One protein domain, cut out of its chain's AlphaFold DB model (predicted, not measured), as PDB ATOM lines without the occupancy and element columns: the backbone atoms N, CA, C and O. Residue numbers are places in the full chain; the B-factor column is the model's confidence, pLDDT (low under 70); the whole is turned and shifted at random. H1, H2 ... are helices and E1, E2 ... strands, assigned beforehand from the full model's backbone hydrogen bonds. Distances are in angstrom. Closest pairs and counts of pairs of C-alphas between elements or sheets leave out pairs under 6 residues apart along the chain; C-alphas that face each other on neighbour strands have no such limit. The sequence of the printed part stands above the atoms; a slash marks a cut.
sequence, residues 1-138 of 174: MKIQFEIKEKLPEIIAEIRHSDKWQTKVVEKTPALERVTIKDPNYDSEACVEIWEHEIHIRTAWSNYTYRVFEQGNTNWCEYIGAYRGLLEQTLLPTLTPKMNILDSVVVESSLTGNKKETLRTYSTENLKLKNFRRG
ATOM      1  N   MET A   1     -19.447  18.041   3.249       89.38
ATOM      2  CA  MET A   1     -19.340  19.215   4.139       89.38
ATOM      3  C   MET A   1     -20.627  19.291   4.928       89.38
ATOM      4  O   MET A   1     -21.667  19.104   4.312       89.38
ATOM      5  N   LYS A   2     -20.547  19.538   6.234       93.06
ATOM      6  CA  LYS A   2     -21.682  19.773   7.125       93.06
ATOM      7  C   LYS A   2     -21.634  21.205   7.636       93.06
ATOM      8  O   LYS A   2     -20.599  21.627   8.147       93.06
ATOM      9  N   ILE A   3     -22.727  21.937   7.500       92.75
ATOM     10  CA  ILE A   3     -22.850  23.340   7.909       92.75
ATOM     11  C   ILE A   3     -24.217  23.565   8.539       92.75
ATOM     12  O   ILE A   3     -25.194  22.938   8.132       92.75
ATOM     13  N   GLN A   4     -24.268  24.461   9.520       93.44
ATOM     14  CA  GLN A   4     -25.504  24.898  10.154       93.44
ATOM     15  C   GLN A   4     -25.624  26.416  10.065       93.44
ATOM     16  O   GLN A   4     -24.642  27.129  10.286       93.44
ATOM     17  N   PHE A   5     -26.818  26.899   9.748       93.38
ATOM     18  CA  PHE A   5     -27.126  28.323   9.713       93.38
ATOM     19  C   PHE A   5     -28.586  28.575  10.080       93.38
ATOM     20  O   PHE A   5     -29.465  27.750   9.830       93.38
ATOM     21  N   GLU A   6     -28.838  29.728  10.686       94.19
ATOM     22  CA  GLU A   6     -30.186  30.185  11.009       94.19
ATOM     23  C   GLU A   6     -30.880  30.717   9.748       94.19
ATOM     24  O   GLU A   6     -30.262  31.434   8.951       94.19
ATOM     25  N   ILE A   7     -32.164  30.399   9.587       93.88
ATOM     26  CA  ILE A   7     -32.985  30.814   8.444       93.88
ATOM     27  C   ILE A   7     -34.100  31.780   8.853       93.88
ATOM     28  O   ILE A   7     -34.482  31.868  10.025       93.88
ATOM     29  N   LYS A   8     -34.599  32.556   7.889       93.44
ATOM     30  CA  LYS A   8     -35.671  33.538   8.112       93.44
ATOM     31  C   LYS A   8     -37.046  32.882   8.183       93.44
ATOM     32  O   LYS A   8     -37.887  33.341   8.953       93.44
ATOM     33  N   GLU A   9     -37.247  31.841   7.388       94.19
ATOM     34  CA  GLU A   9     -38.521  31.164   7.191       94.19
ATOM     35  C   GLU A   9     -38.907  30.311   8.403       94.19
ATOM     36  O   GLU A   9     -38.062  29.789   9.142       94.19
ATOM     37  N   LYS A  10     -40.216  30.157   8.612       95.19
ATOM     38  CA  LYS A  10     -40.774  29.260   9.629       95.19
ATOM     39  C   LYS A  10     -41.130  27.898   9.056       95.19
ATOM     40  O   LYS A  10     -41.514  27.798   7.895       95.19
ATOM     41  N   LEU A  11     -41.097  26.855   9.891       95.31
ATOM     42  CA  LEU A  11     -41.497  25.501   9.479       95.31
ATOM     43  C   LEU A  11     -42.849  25.470   8.735       95.31
ATOM     44  O   LEU A  11     -42.893  24.872   7.661       95.31
ATOM     45  N   PRO A  12     -43.924  26.158   9.183       95.38
ATOM     46  CA  PRO A  12     -45.188  26.168   8.445       95.38
ATOM     47  C   PRO A  12     -45.106  26.814   7.055       95.38
ATOM     48  O   PRO A  12     -45.807  26.375   6.148       95.38
ATOM     49  N   GLU A  13     -44.260  27.831   6.874       95.88
ATOM     50  CA  GLU A  13     -44.058  28.512   5.584       95.88
ATOM     51  C   GLU A  13     -43.342  27.580   4.601       95.88
ATOM     52  O   GLU A  13     -43.786  27.403   3.469       95.88
ATOM     53  N   ILE A  14     -42.299  26.896   5.078       96.25
ATOM     54  CA  ILE A  14     -41.540  25.910   4.302       96.25
ATOM     55  C   ILE A  14     -42.437  24.726   3.920       96.25
ATOM     56  O   ILE A  14     -42.435  24.287   2.773       96.25
ATOM     57  N   ILE A  15     -43.253  24.227   4.854       96.62
ATOM     58  CA  ILE A  15     -44.224  23.153   4.595       96.62
ATOM     59  C   ILE A  15     -45.259  23.585   3.550       96.62
ATOM     60  O   ILE A  15     -45.620  22.787   2.680       96.62
ATOM     61  N   ALA A  16     -45.746  24.826   3.621       96.94
ATOM     62  CA  ALA A  16     -46.685  25.357   2.638       96.94
ATOM     63  C   ALA A  16     -46.057  25.402   1.238       96.94
ATOM     64  O   ALA A  16     -46.684  24.936   0.289       96.94
ATOM     65  N   GLU A  17     -44.809  25.864   1.124       96.62
ATOM     66  CA  GLU A  17     -44.069  25.886  -0.141       96.62
ATOM     67  C   GLU A  17     -43.794  24.473  -0.679       96.62
ATOM     68  O   GLU A  17     -43.983  24.216  -1.864       96.62
ATOM     69  N   ILE A  18     -43.410  23.516   0.176       96.75
ATOM     70  CA  ILE A  18     -43.232  22.110  -0.229       96.75
ATOM     71  C   ILE A  18     -44.514  21.565  -0.859       96.75
ATOM     72  O   ILE A  18     -44.451  20.864  -1.867       96.75
ATOM     73  N   ARG A  19     -45.679  21.873  -0.282       95.25
ATOM     74  CA  ARG A  19     -46.980  21.395  -0.774       95.25
ATOM     75  C   ARG A  19     -47.457  22.138  -2.020       95.25
ATOM     76  O   ARG A  19     -48.127  21.532  -2.855       95.25
ATOM     77  N   HIS A  20     -47.120  23.418  -2.136       94.38
ATOM     78  CA  HIS A  20     -47.578  24.301  -3.200       94.38
ATOM     79  C   HIS A  20     -46.431  25.203  -3.661       94.38
ATOM     80  O   HIS A  20     -46.100  26.192  -3.008       94.38
ATOM     81  N   SER A  21     -45.846  24.871  -4.809       93.50
ATOM     82  CA  SER A  21     -44.813  25.677  -5.448       93.50
ATOM     83  C   SER A  21     -44.990  25.667  -6.956       93.50
ATOM     84  O   SER A  21     -45.348  24.642  -7.529       93.50
ATOM     85  N   ASP A  22     -44.649  26.778  -7.598       91.38
ATOM     86  CA  ASP A  22     -44.535  26.845  -9.057       91.38
ATOM     87  C   ASP A  22     -43.212  26.226  -9.556       91.38
ATOM     88  O   ASP A  22     -43.046  25.986 -10.750       91.38
ATOM     89  N   LYS A  23     -42.265  25.947  -8.644       88.12
ATOM     90  CA  LYS A  23     -40.941  25.379  -8.953       88.12
ATOM     91  C   LYS A  23     -40.970  23.886  -9.278       88.12
ATOM     92  O   LYS A  23     -40.111  23.403 -10.007       88.12
ATOM     93  N   TRP A  24     -41.901  23.136  -8.695       94.12
ATOM     94  CA  TRP A  24     -41.925  21.677  -8.773       94.12
ATOM     95  C   TRP A  24     -43.338  21.125  -8.676       94.12
ATOM     96  O   TRP A  24     -44.266  21.783  -8.220       94.12
ATOM     97  N   GLN A  25     -43.480  19.858  -9.044       95.12
ATOM     98  CA  GLN A  25     -44.674  19.078  -8.756       95.12
ATOM     99  C   GLN A  25     -44.470  18.284  -7.469       95.12
ATOM    100  O   GLN A  25     -43.482  17.562  -7.326       95.12
ATOM    101  N   THR A  26     -45.426  18.391  -6.549       97.06
ATOM    102  CA  THR A  26     -45.410  17.656  -5.280       97.06
ATOM    103  C   THR A  26     -46.299  16.425  -5.363       97.06
ATOM    104  O   THR A  26     -47.473  16.507  -5.723       97.06
ATOM    105  N   LYS A  27     -45.756  15.273  -4.974       96.75
ATOM    106  CA  LYS A  27     -46.475  14.002  -4.880       96.75
ATOM    107  C   LYS A  27     -46.403  13.471  -3.456       96.75
ATOM    108  O   LYS A  27     -45.317  13.205  -2.953       96.75
ATOM    109  N   VAL A  28     -47.552  13.249  -2.825       97.19
ATOM    110  CA  VAL A  28     -47.607  12.591  -1.512       97.19
ATOM    111  C   VAL A  28     -47.336  11.095  -1.684       97.19
ATOM    112  O   VAL A  28     -48.004  10.427  -2.473       97.19
ATOM    113  N   VAL A  29     -46.341  10.585  -0.960       96.75
ATOM    114  CA  VAL A  29     -45.926   9.173  -0.973       96.75
ATOM    115  C   VAL A  29     -46.482   8.440   0.243       96.75
ATOM    116  O   VAL A  29     -46.982   7.327   0.121       96.75
ATOM    117  N   GLU A  30     -46.422   9.074   1.410       95.38
ATOM    118  CA  GLU A  30     -46.911   8.523   2.669       95.38
ATOM    119  C   GLU A  30     -47.524   9.646   3.502       95.38
ATOM    120  O   GLU A  30     -46.987  10.752   3.554       95.38
ATOM    121  N   LYS A  31     -48.648   9.373   4.163       95.00
ATOM    122  CA  LYS A  31     -49.256  10.316   5.097       95.00
ATOM    123  C   LYS A  31     -49.798   9.576   6.306       95.00
ATOM    124  O   LYS A  31     -50.800   8.870   6.221       95.00
ATOM    125  N   THR A  32     -49.122   9.758   7.428       94.81
ATOM    126  CA  THR A  32     -49.499   9.254   8.747       94.81
ATOM    127  C   THR A  32     -49.675  10.437   9.706       94.81
ATOM    128  O   THR A  32     -49.274  11.553   9.374       94.81
ATOM    129  N   PRO A  33     -50.249  10.234  10.905       91.25
ATOM    130  CA  PRO A  33     -50.333  11.298  11.905       91.25
ATOM    131  C   PRO A  33     -48.972  11.861  12.352       91.25
ATOM    132  O   PRO A  33     -48.916  13.016  12.752       91.25
ATOM    133  N   ALA A  34     -47.898  11.064  12.290       92.00
ATOM    134  CA  ALA A  34     -46.567  11.449  12.771       92.00
ATOM    135  C   ALA A  34     -45.608  11.912  11.656       92.00
ATOM    136  O   ALA A  34     -44.594  12.543  11.943       92.00
ATOM    137  N   LEU A  35     -45.907  11.569  10.401       95.69
ATOM    138  CA  LEU A  35     -45.027  11.783   9.254       95.69
ATOM    139  C   LEU A  35     -45.840  11.958   7.971       95.69
ATOM    140  O   LEU A  35     -46.664  11.105   7.626       95.69
ATOM    141  N   GLU A  36     -45.521  12.997   7.209       97.50
ATOM    142  CA  GLU A  36     -45.915  13.139   5.807       97.50
ATOM    143  C   GLU A  36     -44.658  13.071   4.930       97.50
ATOM    144  O   GLU A  36     -43.781  13.928   5.023       97.50
ATOM    145  N   ARG A  37     -44.554  12.044   4.080       97.94
ATOM    146  CA  ARG A  37     -43.482  11.920   3.086       97.94
ATOM    147  C   ARG A  37     -44.006  12.335   1.722       97.94
ATOM    148  O   ARG A  37     -44.990  11.774   1.229       97.94
ATOM    149  N   VAL A  38     -43.313  13.265   1.081       97.69
ATOM    150  CA  VAL A  38     -43.612  13.731  -0.273       97.69
ATOM    151  C   VAL A  38     -42.370  13.666  -1.156       97.69
ATOM    152  O   VAL A  38     -41.243  13.741  -0.676       97.69
ATOM    153  N   THR A  39     -42.577  13.548  -2.459       96.69
ATOM    154  CA  THR A  39     -41.543  13.764  -3.472       96.69
ATOM    155  C   THR A  39     -41.824  15.089  -4.162       96.69
ATOM    156  O   THR A  39     -42.963  15.335  -4.561       96.69
ATOM    157  N   ILE A  40     -40.798  15.921  -4.319       95.50
ATOM    158  CA  ILE A  40     -40.834  17.111  -5.173       95.50
ATOM    159  C   ILE A  40     -40.009  16.835  -6.428       95.50
ATOM    160  O   ILE A  40     -38.883  16.343  -6.330       95.50
ATOM    161  N   LYS A  41     -40.581  17.102  -7.605       93.50
ATOM    162  CA  LYS A  41     -39.942  16.837  -8.899       93.50
ATOM    163  C   LYS A  41     -39.966  18.074  -9.788       93.50
ATOM    164  O   LYS A  41     -41.013  18.708  -9.931       93.50
ATOM    165  N   ASP A  42     -38.825  18.388 -10.393       90.44
ATOM    166  CA  ASP A  42     -38.735  19.454 -11.388       90.44
ATOM    167  C   ASP A  42     -39.548  19.060 -12.640       90.44
ATOM    168  O   ASP A  42     -39.428  17.928 -13.115       90.44
ATOM    169  N   PRO A  43     -40.414  19.934 -13.180       86.69
ATOM    170  CA  PRO A  43     -41.199  19.610 -14.369       86.69
ATOM    171  C   PRO A  43     -40.366  19.570 -15.662       86.69
ATOM    172  O   PRO A  43     -40.791  18.942 -16.630       86.69
ATOM    173  N   ASN A  44     -39.213  20.240 -15.691       85.38
ATOM    174  CA  ASN A  44     -38.368  20.420 -16.872       85.38
ATOM    175  C   ASN A  44     -37.106  19.548 -16.847       85.38
ATOM    176  O   ASN A  44     -36.558  19.242 -17.905       85.38
ATOM    177  N   TYR A  45     -36.646  19.149 -15.661       81.88
ATOM    178  CA  TYR A  45     -35.431  18.357 -15.469       81.88
ATOM    179  C   TYR A  45     -35.730  17.055 -14.724       81.88
ATOM    180  O   TYR A  45     -36.658  16.975 -13.925       81.88
ATOM    181  N   ASP A  46     -34.903  16.024 -14.909       80.25
ATOM    182  CA  ASP A  46     -35.055  14.764 -14.165       80.25
ATOM    183  C   ASP A  46     -34.448  14.843 -12.753       80.25
ATOM    184  O   ASP A  46     -33.728  13.961 -12.293       80.25
ATOM    185  N   SER A  47     -34.705  15.953 -12.066       84.19
ATOM    186  CA  SER A  47     -34.282  16.179 -10.691       84.19
ATOM    187  C   SER A  47     -35.460  15.955  -9.749       84.19
ATOM    188  O   SER A  47     -36.564  16.446  -9.986       84.19
ATOM    189  N   GLU A  48     -35.223  15.228  -8.658       90.81
ATOM    190  CA  GLU A  48     -36.199  15.057  -7.583       90.81
ATOM    191  C   GLU A  48     -35.542  15.099  -6.201       90.81
ATOM    192  O   GLU A  48     -34.348  14.810  -6.026       90.81
ATOM    193  N   ALA A  49     -36.359  15.417  -5.201       93.62
ATOM    194  CA  ALA A  49     -36.010  15.268  -3.801       93.62
ATOM    195  C   ALA A  49     -37.148  14.604  -3.019       93.62
ATOM    196  O   ALA A  49     -38.331  14.858  -3.247       93.62
ATOM    197  N   CYS A  50     -36.768  13.761  -2.065       95.88
ATOM    198  CA  CYS A  50     -37.668  13.203  -1.067       95.88
ATOM    199  C   CYS A  50     -37.694  14.133   0.145       95.88
ATOM    200  O   CYS A  50     -36.637  14.537   0.633       95.88
ATOM    201  N   VAL A  51     -38.889  14.459   0.627       97.81
ATOM    202  CA  VAL A  51     -39.109  15.335   1.773       97.81
ATOM    203  C   VAL A  51     -39.939  14.599   2.816       97.81
ATOM    204  O   VAL A  51     -41.017  14.090   2.521       97.81
ATOM    205  N   GLU A  52     -39.438  14.546   4.042       98.00
ATOM    206  CA  GLU A  52     -40.115  13.997   5.212       98.00
ATOM    207  C   GLU A  52     -40.463  15.144   6.156       98.00
ATOM    208  O   GLU A  52     -39.579  15.841   6.654       98.00
ATOM    209  N   ILE A  53     -41.757  15.353   6.374       97.75
ATOM    210  CA  ILE A  53     -42.298  16.400   7.232       97.75
ATOM    211  C   ILE A  53     -42.720  15.749   8.546       97.75
ATOM    212  O   ILE A  53     -43.680  14.974   8.582       97.75
ATOM    213  N   TRP A  54     -41.990  16.074   9.606       96.19
ATOM    214  CA  TRP A  54     -42.258  15.667  10.981       96.19
ATOM    215  C   TRP A  54     -42.897  16.824  11.757       96.19
ATOM    216  O   TRP A  54     -43.012  17.942  11.255       96.19
ATOM    217  N   GLU A  55     -43.303  16.568  13.002       90.56
ATOM    218  CA  GLU A  55     -43.965  17.568  13.853       90.56
ATOM    219  C   GLU A  55     -43.102  18.818  14.111       90.56
ATOM    220  O   GLU A  55     -43.617  19.935  14.116       90.56
ATOM    221  N   HIS A  56     -41.785  18.643  14.276       91.56
ATOM    222  CA  HIS A  56     -40.854  19.718  14.656       91.56
ATOM    223  C   HIS A  56     -39.658  19.885  13.711       91.56
ATOM    224  O   HIS A  56     -38.768  20.698  13.968       91.56
ATOM    225  N   GLU A  57     -39.606  19.113  12.626       96.19
ATOM    226  CA  GLU A  57     -38.507  19.183  11.668       96.19
ATOM    227  C   GLU A  57     -38.901  18.679  10.280       96.19
ATOM    228  O   GLU A  57     -39.874  17.951  10.096       96.19
ATOM    229  N   ILE A  58     -38.119  19.081   9.284       98.12
ATOM    230  CA  ILE A  58     -38.271  18.684   7.888       98.12
ATOM    231  C   ILE A  58     -36.938  18.118   7.428       98.12
ATOM    232  O   ILE A  58     -35.906  18.787   7.528       98.12
ATOM    233  N   HIS A  59     -36.950  16.904   6.891       97.94
ATOM    234  CA  HIS A  59     -35.779  16.294   6.272       97.94
ATOM    235  C   HIS A  59     -35.951  16.273   4.763       97.94
ATOM    236  O   HIS A  59     -36.970  15.816   4.259       97.94
ATOM    237  N   ILE A  60     -34.942  16.731   4.029       96.31
ATOM    238  CA  ILE A  60     -34.938  16.710   2.570       96.31
ATOM    239  C   ILE A  60     -33.719  15.937   2.093       96.31
ATOM    240  O   ILE A  60     -32.609  16.179   2.564       96.31
ATOM    241  N   ARG A  61     -33.911  15.021   1.143       94.88
ATOM    242  CA  ARG A  61     -32.844  14.252   0.500       94.88
ATOM    243  C   ARG A  61     -32.963  14.353  -1.014       94.88
ATOM    244  O   ARG A  61     -33.950  13.902  -1.589       94.88
ATOM    245  N   THR A  62     -31.941  14.902  -1.661       90.06
ATOM    246  CA  THR A  62     -31.861  14.957  -3.132       90.06
ATOM    247  C   THR A  62     -31.523  13.573  -3.690       90.06
ATOM    248  O   THR A  62     -30.615  12.936  -3.153       90.06
ATOM    249  N   ALA A  63     -32.164  13.132  -4.775       80.88
ATOM    250  CA  ALA A  63     -31.982  11.776  -5.305       80.88
ATOM    251  C   ALA A  63     -30.561  11.493  -5.833       80.88
ATOM    252  O   ALA A  63     -29.901  10.565  -5.375       80.88
ATOM    253  N   TRP A  64     -30.057  12.306  -6.764       72.62
ATOM    254  CA  TRP A  64     -28.780  12.041  -7.447       72.62
ATOM    255  C   TRP A  64     -27.558  12.290  -6.570       72.62
ATOM    256  O   TRP A  64     -26.629  11.489  -6.492       72.62
ATOM    257  N   SER A  65     -27.560  13.439  -5.903       77.12
ATOM    258  CA  SER A  65     -26.402  13.924  -5.161       77.12
ATOM    259  C   SER A  65     -26.325  13.387  -3.731       77.12
ATOM    260  O   SER A  65     -25.294  13.544  -3.077       77.12
ATOM    261  N   ASN A  66     -27.405  12.768  -3.235       84.06
ATOM    262  CA  ASN A  66     -27.555  12.346  -1.839       84.06
ATOM    263  C   ASN A  66     -27.248  13.461  -0.820       84.06
ATOM    264  O   ASN A  66     -26.831  13.183   0.303       84.06
ATOM    265  N   TYR A  67     -27.443  14.728  -1.199       91.25
ATOM    266  CA  TYR A  67     -27.358  15.843  -0.266       91.25
ATOM    267  C   TYR A  67     -28.568  15.823   0.654       91.25
ATOM    268  O   TYR A  67     -29.684  15.506   0.224       91.25
ATOM    269  N   THR A  68     -28.342  16.173   1.914       94.62
ATOM    270  CA  THR A  68     -29.392  16.186   2.927       94.62
ATOM    271  C   THR A  68     -29.517  17.553   3.565       94.62
ATOM    272  O   THR A  68     -28.510  18.168   3.919       94.62
ATOM    273  N   TYR A  69     -30.757  17.977   3.766       96.00
ATOM    274  CA  TYR A  69     -31.110  19.151   4.544       96.00
ATOM    275  C   TYR A  69     -31.967  18.699   5.715       96.00
ATOM    276  O   TYR A  69     -32.868  17.877   5.547       96.00
ATOM    277  N   ARG A  70     -31.697  19.248   6.892       97.44
ATOM    278  CA  ARG A  70     -32.543  19.109   8.070       97.44
ATOM    279  C   ARG A  70     -32.903  20.502   8.548       97.44
ATOM    280  O   ARG A  70     -32.025  21.258   8.955       97.44
ATOM    281  N   VAL A  71     -34.182  20.844   8.457       97.50
ATOM    282  CA  VAL A  71     -34.721  22.107   8.958       97.50
ATOM    283  C   VAL A  71     -35.440  21.830  10.264       97.50
ATOM    284  O   VAL A  71     -36.298  20.957  10.300       97.50
ATOM    285  N   PHE A  72     -35.091  22.541  11.326       96.25
ATOM    286  CA  PHE A  72     -35.628  22.284  12.660       96.25
ATOM    287  C   PHE A  72     -35.766  23.573  13.462       96.25
ATOM    288  O   PHE A  72     -35.051  24.554  13.231       96.25
ATOM    289  N   GLU A  73     -36.685  23.557  14.420       94.00
ATOM    290  CA  GLU A  73     -36.866  24.651  15.366       94.00
ATOM    291  C   GLU A  73     -35.935  24.471  16.573       94.00
ATOM    292  O   GLU A  73     -35.833  23.395  17.165       94.00
ATOM    293  N   GLN A  74     -35.240  25.542  16.950       91.44
ATOM    294  CA  GLN A  74     -34.437  25.610  18.162       91.44
ATOM    295  C   GLN A  74     -34.750  26.919  18.890       91.44
ATOM    296  O   GLN A  74     -34.369  28.012  18.458       91.44
ATOM    297  N   GLY A  75     -35.465  26.817  20.013       89.31
ATOM    298  CA  GLY A  75     -35.976  27.989  20.723       89.31
ATOM    299  C   GLY A  75     -36.995  28.741  19.865       89.31
ATOM    300  O   GLY A  75     -37.957  28.143  19.416       89.31
ATOM    301  N   ASN A  76     -36.762  30.033  19.613       88.62
ATOM    302  CA  ASN A  76     -37.630  30.877  18.769       88.62
ATOM    303  C   ASN A  76     -37.074  31.072  17.344       88.62
ATOM    304  O   ASN A  76     -37.404  32.049  16.666       88.62
ATOM    305  N   THR A  77     -36.150  30.210  16.920       93.25
ATOM    306  CA  THR A  77     -35.393  30.358  15.670       93.25
ATOM    307  C   THR A  77     -35.392  29.055  14.891       93.25
ATOM    308  O   THR A  77     -35.316  27.984  15.487       93.25
ATOM    309  N   ASN A  78     -35.456  29.143  13.564       94.44
ATOM    310  CA  ASN A  78     -35.364  27.977  12.693       94.44
ATOM    311  C   ASN A  78     -33.959  27.875  12.125       94.44
ATOM    312  O   ASN A  78     -33.348  28.875  11.741       94.44
ATOM    313  N   TRP A  79     -33.463  26.652  12.067       95.50
ATOM    314  CA  TRP A  79     -32.119  26.334  11.627       95.50
ATOM    315  C   TRP A  79     -32.172  25.368  10.463       95.50
ATOM    316  O   TRP A  79     -33.059  24.522  10.378       95.50
ATOM    317  N   CYS A  80     -31.190  25.487   9.579       95.19
ATOM    318  CA  CYS A  80     -30.926  24.526   8.529       95.19
ATOM    319  C   CYS A  80     -29.558  23.891   8.766       95.19
ATOM    320  O   CYS A  80     -28.544  24.583   8.868       95.19
ATOM    321  N   GLU A  81     -29.531  22.565   8.838       96.06
ATOM    322  CA  GLU A  81     -28.324  21.766   8.696       96.06
ATOM    323  C   GLU A  81     -28.255  21.214   7.273       96.06
ATOM    324  O   GLU A  81     -29.177  20.542   6.815       96.06
ATOM    325  N   TYR A  82     -27.142  21.463   6.590       94.25
ATOM    326  CA  TYR A  82     -26.865  20.921   5.267       94.25
ATOM    327  C   TYR A  82     -25.670  19.979   5.314       94.25
ATOM    328  O   TYR A  82     -24.611  20.344   5.830       94.25
ATOM    329  N   ILE A  83     -25.817  18.801   4.706       93.75
ATOM    330  CA  ILE A  83     -24.728  17.860   4.453       93.75
ATOM    331  C   ILE A  83     -24.661  17.581   2.955       93.75
ATOM    332  O   ILE A  83     -25.566  16.993   2.368       93.75
ATOM    333  N   GLY A  84     -23.552  17.972   2.334       91.12
ATOM    334  CA  GLY A  84     -23.339  17.742   0.912       91.12
ATOM    335  C   GLY A  84     -22.092  18.427   0.372       91.12
ATOM    336  O   GLY A  84     -21.140  18.719   1.110       91.12
ATOM    337  N   ALA A  85     -22.074  18.655  -0.939       87.12
ATOM    338  CA  ALA A  85     -21.010  19.401  -1.599       87.12
ATOM    339  C   ALA A  85     -21.205  20.911  -1.426       87.12
ATOM    340  O   ALA A  85     -22.328  21.399  -1.358       87.12
ATOM    341  N   TYR A  86     -20.113  21.674  -1.433       83.81
ATOM    342  CA  TYR A  86     -20.174  23.137  -1.372       83.81
ATOM    343  C   TYR A  86     -21.003  23.748  -2.510       83.81
ATOM    344  O   TYR A  86     -21.822  24.621  -2.257       83.81
ATOM    345  N   ARG A  87     -20.863  23.220  -3.738       79.38
ATOM    346  CA  ARG A  87     -21.665  23.633  -4.906       79.38
ATOM    347  C   ARG A  87     -23.159  23.501  -4.662       79.38
ATOM    348  O   ARG A  87     -23.914  24.434  -4.897       79.38
ATOM    349  N   GLY A  88     -23.550  22.324  -4.172       82.69
ATOM    350  CA  GLY A  88     -24.943  21.963  -3.967       82.69
ATOM    351  C   GLY A  88     -25.648  22.890  -2.989       82.69
ATOM    352  O   GLY A  88     -26.831  23.124  -3.143       82.69
ATOM    353  N   LEU A  89     -24.927  23.481  -2.035       84.56
ATOM    354  CA  LEU A  89     -25.512  24.455  -1.118       84.56
ATOM    355  C   LEU A  89     -25.877  25.774  -1.812       84.56
ATOM    356  O   LEU A  89     -26.869  26.393  -1.446       84.56
ATOM    357  N   LEU A  90     -25.058  26.212  -2.771       79.81
ATOM    358  CA  LEU A  90     -25.171  27.536  -3.388       79.81
ATOM    359  C   LEU A  90     -26.038  27.550  -4.649       79.81
ATOM    360  O   LEU A  90     -26.585  28.586  -5.003       79.81
ATOM    361  N   GLU A  91     -26.144  26.419  -5.343       75.19
ATOM    362  CA  GLU A  91     -26.778  26.347  -6.666       75.19
ATOM    363  C   GLU A  91     -28.112  25.594  -6.663       75.19
ATOM    364  O   GLU A  91     -28.662  25.313  -7.724       75.19
ATOM    365  N   GLN A  92     -28.636  25.221  -5.494       73.12
ATOM    366  CA  GLN A  92     -29.836  24.399  -5.441       73.12
ATOM    367  C   GLN A  92     -31.095  25.195  -5.784       73.12
ATOM    368  O   GLN A  92     -31.503  26.090  -5.047       73.12
ATOM    369  N   THR A  93     -31.736  24.813  -6.884       75.38
ATOM    370  CA  THR A  93     -32.960  25.434  -7.401       75.38
ATOM    371  C   THR A  93     -34.213  24.615  -7.089       75.38
ATOM    372  O   THR A  93     -35.297  25.188  -6.970       75.38
ATOM    373  N   LEU A  94     -34.078  23.299  -6.883       82.88
ATOM    374  CA  LEU A  94     -35.186  22.373  -6.622       82.88
ATOM    375  C   LEU A  94     -35.420  22.155  -5.119       82.88
ATOM    376  O   LEU A  94     -35.538  21.024  -4.658       82.88
ATOM    377  N   LEU A  95     -35.426  23.221  -4.321       88.38
ATOM    378  CA  LEU A  95     -35.720  23.140  -2.888       88.38
ATOM    379  C   LEU A  95     -36.561  24.324  -2.395       88.38
ATOM    380  O   LEU A  95     -36.596  25.375  -3.050       88.38
ATOM    381  N   PRO A  96     -37.229  24.170  -1.234       90.31
ATOM    382  CA  PRO A  96     -37.848  25.276  -0.513       90.31
ATOM    383  C   PRO A  96     -36.884  26.433  -0.283       90.31
ATOM    384  O   PRO A  96     -35.665  26.262  -0.241       90.31
ATOM    385  N   THR A  97     -37.452  27.618  -0.137       90.19
ATOM    386  CA  THR A  97     -36.708  28.835   0.145       90.19
ATOM    387  C   THR A  97     -36.165  28.759   1.569       90.19
ATOM    388  O   THR A  97     -36.917  28.625   2.531       90.19
ATOM    389  N   LEU A  98     -34.839  28.803   1.694       90.31
ATOM    390  CA  LEU A  98     -34.117  28.727   2.964       90.31
ATOM    391  C   LEU A  98     -33.147  29.904   3.035       90.31
ATOM    392  O   LEU A  98     -31.969  29.771   2.698       90.31
ATOM    393  N   THR A  99     -33.642  31.077   3.422       90.12
ATOM    394  CA  THR A  99     -32.863  32.314   3.411       90.12
ATOM    395  C   THR A  99     -32.039  32.432   4.690       90.12
ATOM    396  O   THR A  99     -32.615  32.597   5.768       90.12
ATOM    397  N   PRO A 100     -30.695  32.450   4.615       90.06
ATOM    398  CA  PRO A 100     -29.853  32.669   5.785       90.06
ATOM    399  C   PRO A 100     -30.141  34.028   6.447       90.06
ATOM    400  O   PRO A 100     -30.280  35.051   5.766       90.06
ATOM    401  N   LYS A 101     -30.220  34.074   7.786       88.56
ATOM    402  CA  LYS A 101     -30.361  35.348   8.523       88.56
ATOM    403  C   LYS A 101     -29.104  36.207   8.461       88.56
ATOM    404  O   LYS A 101     -29.197  37.433   8.437       88.56
ATOM    405  N   MET A 102     -27.947  35.557   8.442       86.12
ATOM    406  CA  MET A 102     -26.633  36.180   8.310       86.12
ATOM    407  C   MET A 102     -25.990  35.758   6.991       86.12
ATOM    408  O   MET A 102     -26.490  34.873   6.301       86.12
ATOM    409  N   ASN A 103     -24.858  36.367   6.642       85.81
ATOM    410  CA  ASN A 103     -24.091  35.927   5.486       85.81
ATOM    411  C   ASN A 103     -23.667  34.455   5.656       85.81
ATOM    412  O   ASN A 103     -22.972  34.096   6.609       85.81
ATOM    413  N   ILE A 104     -24.072  33.599   4.713       85.81
ATOM    414  CA  ILE A 104     -23.796  32.158   4.762       85.81
ATOM    415  C   ILE A 104     -22.295  31.850   4.735       85.81
ATOM    416  O   ILE A 104     -21.860  30.850   5.300       85.81
ATOM    417  N   LEU A 105     -21.480  32.734   4.144       86.94
ATOM    418  CA  LEU A 105     -20.023  32.592   4.121       86.94
ATOM    419  C   LEU A 105     -19.402  32.644   5.521       86.94
ATOM    420  O   LEU A 105     -18.341  32.058   5.743       86.94
ATOM    421  N   ASP A 106     -20.077  33.294   6.465       87.44
ATOM    422  CA  ASP A 106     -19.624  33.421   7.849       87.44
ATOM    423  C   ASP A 106     -20.192  32.299   8.743       87.44
ATOM    424  O   ASP A 106     -19.846  32.194   9.918       87.44
ATOM    425  N   SER A 107     -21.019  31.409   8.178       88.00
ATOM    426  CA  SER A 107     -21.546  30.237   8.881       88.00
ATOM    427  C   SER A 107     -20.465  29.178   9.085       88.00
ATOM    428  O   SER A 107     -19.578  28.983   8.247       88.00
ATOM    429  N   VAL A 108     -20.540  28.481  10.218       88.31
ATOM    430  CA  VAL A 108     -19.525  27.505  10.621       88.31
ATOM    431  C   VAL A 108     -19.755  26.173   9.914       88.31
ATOM    432  O   VAL A 108     -20.798  25.533  10.056       88.31
ATOM    433  N   VAL A 109     -18.732  25.720   9.201       87.94
ATOM    434  CA  VAL A 109     -18.615  24.346   8.722       87.94
ATOM    435  C   VAL A 109     -18.207  23.478   9.906       87.94
ATOM    436  O   VAL A 109     -17.115  23.616  10.457       87.94
ATOM    437  N   VAL A 110     -19.115  22.601  10.323       86.81
ATOM    438  CA  VAL A 110     -18.968  21.770  11.524       86.81
ATOM    439  C   VAL A 110     -18.123  20.530  11.232       86.81
ATOM    440  O   VAL A 110     -17.334  20.115  12.076       86.81
ATOM    441  N   GLU A 111     -18.269  19.959  10.032       85.81
ATOM    442  CA  GLU A 111     -17.523  18.775   9.589       85.81
ATOM    443  C   GLU A 111     -17.180  18.877   8.094       85.81
ATOM    444  O   GLU A 111     -17.986  19.298   7.256       85.81
ATOM    445  N   SER A 112     -15.965  18.480   7.726       82.56
ATOM    446  CA  SER A 112     -15.427  18.687   6.385       82.56
ATOM    447  C   SER A 112     -14.488  17.554   5.985       82.56
ATOM    448  O   SER A 112     -13.592  17.178   6.729       82.56
ATOM    449  N   SER A 113     -14.625  17.048   4.758       79.00
ATOM    450  CA  SER A 113     -13.650  16.106   4.191       79.00
ATOM    451  C   SER A 113     -12.309  16.764   3.848       79.00
ATOM    452  O   SER A 113     -11.315  16.068   3.677       79.00
ATOM    453  N   LEU A 114     -12.275  18.097   3.733       76.44
ATOM    454  CA  LEU A 114     -11.085  18.867   3.371       76.44
ATOM    455  C   LEU A 114     -10.241  19.230   4.598       76.44
ATOM    456  O   LEU A 114      -9.018  19.231   4.535       76.44
ATOM    457  N   THR A 115     -10.908  19.551   5.705       72.56
ATOM    458  CA  THR A 115     -10.292  20.128   6.911       72.56
ATOM    459  C   THR A 115     -10.555  19.294   8.171       72.56
ATOM    460  O   THR A 115     -10.076  19.634   9.254       72.56
ATOM    461  N   GLY A 116     -11.257  18.163   8.041       76.88
ATOM    462  CA  GLY A 116     -11.612  17.263   9.138       76.88
ATOM    463  C   GLY A 116     -12.662  17.871  10.068       76.88
ATOM    464  O   GLY A 116     -13.652  18.448   9.622       76.88
ATOM    465  N   ASN A 117     -12.413  17.763  11.376       77.31
ATOM    466  CA  ASN A 117     -13.269  18.308  12.440       77.31
ATOM    467  C   ASN A 117     -12.908  19.754  12.823       77.31
ATOM    468  O   ASN A 117     -13.297  20.237  13.890       77.31
ATOM    469  N   LYS A 118     -12.110  20.447  12.000       81.38
ATOM    470  CA  LYS A 118     -11.798  21.859  12.228       81.38
ATOM    471  C   LYS A 118     -13.038  22.697  11.939       81.38
ATOM    472  O   LYS A 118     -13.517  22.731  10.810       81.38
ATOM    473  N   LYS A 119     -13.522  23.385  12.975       84.38
ATOM    474  CA  LYS A 119     -14.616  24.350  12.865       84.38
ATOM    475  C   LYS A 119     -14.078  25.632  12.242       84.38
ATOM    476  O   LYS A 119     -13.396  26.408  12.904       84.38
ATOM    477  N   GLU A 120     -14.370  25.823  10.967       87.50
ATOM    478  CA  GLU A 120     -13.961  26.987  10.180       87.50
ATOM    479  C   GLU A 120     -15.190  27.594   9.498       87.50
ATOM    480  O   GLU A 120     -16.232  26.947   9.388       87.50
ATOM    481  N   THR A 121     -15.100  28.841   9.043       89.50
ATOM    482  CA  THR A 121     -16.192  29.460   8.287       89.50
ATOM    483  C   THR A 121     -16.282  28.869   6.880       89.50
ATOM    484  O   THR A 121     -15.289  28.398   6.312       89.50
ATOM    485  N   LEU A 122     -17.470  28.936   6.279       87.75
ATOM    486  CA  LEU A 122     -17.685  28.536   4.889       87.75
ATOM    487  C   LEU A 122     -16.760  29.295   3.923       87.75
ATOM    488  O   LEU A 122     -16.297  28.731   2.935       87.75
ATOM    489  N   ARG A 123     -16.424  30.548   4.242       87.25
ATOM    490  CA  ARG A 123     -15.433  31.361   3.531       87.25
ATOM    491  C   ARG A 123     -14.050  30.713   3.503       87.25
ATOM    492  O   ARG A 123     -13.480  30.543   2.423       87.25
ATOM    493  N   THR A 124     -13.521  30.320   4.659       86.44
ATOM    494  CA  THR A 124     -12.224  29.631   4.742       86.44
ATOM    495  C   THR A 124     -12.280  28.310   3.984       86.44
ATOM    496  O   THR A 124     -11.427  28.053   3.133       86.44
ATOM    497  N   TYR A 125     -13.349  27.532   4.186       87.06
ATOM    498  CA  TYR A 125     -13.571  26.290   3.449       87.06
ATOM    499  C   TYR A 125     -13.562  26.513   1.926       87.06
ATOM    500  O   TYR A 125     -12.906  25.768   1.198       87.06
ATOM    501  N   SER A 126     -14.252  27.547   1.433       83.88
ATOM    502  CA  SER A 126     -14.346  27.860  -0.000       83.88
ATOM    503  C   SER A 126     -12.985  28.205  -0.610       83.88
ATOM    504  O   SER A 126     -12.656  27.743  -1.704       83.88
ATOM    505  N   THR A 127     -12.154  28.935   0.138       85.00
ATOM    506  CA  THR A 127     -10.804  29.325  -0.279       85.00
ATOM    507  C   THR A 127      -9.905  28.098  -0.421       85.00
ATOM    508  O   THR A 127      -9.228  27.931  -1.437       85.00
ATOM    509  N   GLU A 128      -9.931  27.195   0.562       83.31
ATOM    510  CA  GLU A 128      -9.162  25.947   0.512       83.31
ATOM    511  C   GLU A 128      -9.675  25.000  -0.586       83.31
ATOM    512  O   GLU A 128      -8.884  24.370  -1.296       83.31
ATOM    513  N   ASN A 129     -10.994  24.944  -0.802       81.81
ATOM    514  CA  ASN A 129     -11.588  24.145  -1.872       81.81
ATOM    515  C   ASN A 129     -11.135  24.634  -3.261       81.81
ATOM    516  O   ASN A 129     -10.756  23.823  -4.112       81.81
ATOM    517  N   LEU A 130     -11.083  25.956  -3.471       81.12
ATOM    518  CA  LEU A 130     -10.597  26.561  -4.713       81.12
ATOM    519  C   LEU A 130      -9.113  26.261  -4.961       81.12
ATOM    520  O   LEU A 130      -8.738  25.903  -6.082       81.12
ATOM    521  N   LYS A 131      -8.267  26.351  -3.926       81.75
ATOM    522  CA  LYS A 131      -6.842  25.981  -4.017       81.75
ATOM    523  C   LYS A 131      -6.678  24.532  -4.474       81.75
ATOM    524  O   LYS A 131      -5.922  24.267  -5.410       81.75
ATOM    525  N   LEU A 132      -7.435  23.607  -3.879       78.12
ATOM    526  CA  LEU A 132      -7.399  22.193  -4.249       78.12
ATOM    527  C   LEU A 132      -7.883  21.959  -5.689       78.12
ATOM    528  O   LEU A 132      -7.265  21.190  -6.427       78.12
ATOM    529  N   LYS A 133      -8.953  22.638  -6.120       75.69
ATOM    530  CA  LYS A 133      -9.462  22.559  -7.500       75.69
ATOM    531  C   LYS A 133      -8.421  23.042  -8.513       75.69
ATOM    532  O   LYS A 133      -8.172  22.362  -9.509       75.69
ATOM    533  N   ASN A 134      -7.771  24.172  -8.239       76.56
ATOM    534  CA  ASN A 134      -6.709  24.712  -9.088       76.56
ATOM    535  C   ASN A 134      -5.497  23.774  -9.150       76.56
ATOM    536  O   ASN A 134      -4.973  23.534 -10.238       76.56
ATOM    537  N   PHE A 135      -5.109  23.180  -8.019       75.50
ATOM    538  CA  PHE A 135      -4.052  22.170  -7.968       75.50
ATOM    539  C   PHE A 135      -4.399  20.936  -8.814       75.50
ATOM    540  O   PHE A 135      -3.576  20.482  -9.607       75.50
ATOM    541  N   ARG A 136      -5.630  20.413  -8.717       72.12
ATOM    542  CA  ARG A 136      -6.082  19.275  -9.540       72.12
ATOM    543  C   ARG A 136      -6.058  19.608 -11.029       72.12
ATOM    544  O   ARG A 136      -5.517  18.833 -11.806       72.12
ATOM    545  N   ARG A 137      -6.574  20.776 -11.426       69.38
ATOM    546  CA  ARG A 137      -6.588  21.224 -12.830       69.38
ATOM    547  C   ARG A 137      -5.179  21.410 -13.403       69.38
ATOM    548  O   ARG A 137      -4.957  21.131 -14.577       69.38
ATOM    549  N   GLY A 138      -4.239  21.885 -12.586       68.50
ATOM    550  CA  GLY A 138      -2.838  22.039 -12.980       68.50
ATOM    551  C   GLY A 138      -2.132  20.705 -13.239       68.50
ATOM    552  O   GLY A 138      -1.295  20.636 -14.135       68.50
TER     553      GLY A 138
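What this domain is: This is residues 1 to 138 of the 174 residues of an uncharacterized protein of Parabacteroides gordonii MS-1 = DSM 23371 (UniProt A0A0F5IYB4). One twisted antiparallel sheet of eight strands forms a wall, with H1 packed on one face towards the E2 end and H3 starting beside E8 at the opposite edge. The long unnamed stretch of residues 91 to 107 runs over the same face as H1, short H2 only grazes the sheet, and the last residues of H3, 133 to 138, stick out. The printed part has 138 residues, with three named helices and eight named strands in the order E1, H1, E2, E3, E4, E5, E6, E7, H2, E8, H3, and its class is mixed, helices and strands. Across the sheet the order is E2, E3, E4, E5, E6, E7, E1, E8. The whole is compact, with a radius of gyration of the C-alphas of 15.9 A and spans of 49 by 38 by 22 A.

Where its parts are: Across the sheet, E2 is residues 25 to 31, 17.0 A from first to last C-alpha. E3 is residues 36 to 41, 16.3 A, E4 residues 48 to 53, 16.1 A, and E5 residues 57 to 62, 16.8 A. E6 is residues 68 to 74, 18.6 A, and E7 residues 77 to 83, 19.9 A. E1, residues 2 to 7, measures 15.9 A and begins with C-alpha 2 at (-21.682, 19.773, 7.125). E8, residues 108 to 111, measures 9.0 A. H1 is residues 11 to 19, 12.3 A, with C-alpha 11 at (-41.497, 25.501, 9.479). H2 is residues 86 to 90, 7.0 A. H3, residues 122 to 138, measures 24.1 A and ends with C-alpha 138 at (-2.838, 22.039, -12.980).

How they stand to each other: E2 to E7 form a meander, each strand the antiparallel neighbour of the one before, and each successive two are a hairpin. In the hairpin of E2 and E3, N 27 and O 39 are 2.8 A apart, within hydrogen-bond range. So are N 38 and O 51 of E3 and E4, at 2.8 A, N 52 and O 59 of E4 and E5, at 2.8 A, N 60 and O 69 of E5 and E6, at 2.8 A, and N 70 and O 81 of E6 and E7, at 2.8 A. E7 and E1 are antiparallel at 155 degrees, with N 5 and O 80 at 3.0 A. E1 and the edge strand E8 are antiparallel at 146 degrees, with N 2 and O 111 at 2.8 A. E7, H2 and E8 make a split strand-helix-strand unit, two strands that run the same way with a helix between them in the chain and E1 between them in the sheet; its crossover is right-handed. H1 and H3 are on one face of the sheet, an arrangement of two layers. H1 has a height over the sheet of 5.9 A and is over none of the strands, but only just: 2 of its C-alphas fall on E6. The closest C-alphas of H1 and E2 are those of Arg 19 and Thr 26, 6.1 A apart. H2 only grazes the sheet, with its residues 86 to 89. H3 is on the sheet near its E8 edge, where the closest C-alphas are those of Val 109 and Leu 122, 5.8 A apart. H2 and H3 are close but not clearly touching, with the C-alphas of Tyr 86 and Ser 126 at 7.6 A, while H1 is apart from both. In H1 and H3 every O i to N i+4 pair is within hydrogen-bond range; in H2 it is 0 of 1, beside 2 of 2 O i to N i+3 pairs.

The domain as a whole: The two C-alphas farthest apart, those of Pro 33 and Gly 138, are 54.7 A from each other. The printed part has no cut. The link from H2 to E8, 17 residues, is long; those from E3 to E4 and from E8 to H3 are short, and the others are tight. Residues 108 to 109 of E8 also pair, antiparallel, with residues 120 to 121. The mean pLDDT of the printed part is 89.1, and residues 137 to 138 are under 70 in this model.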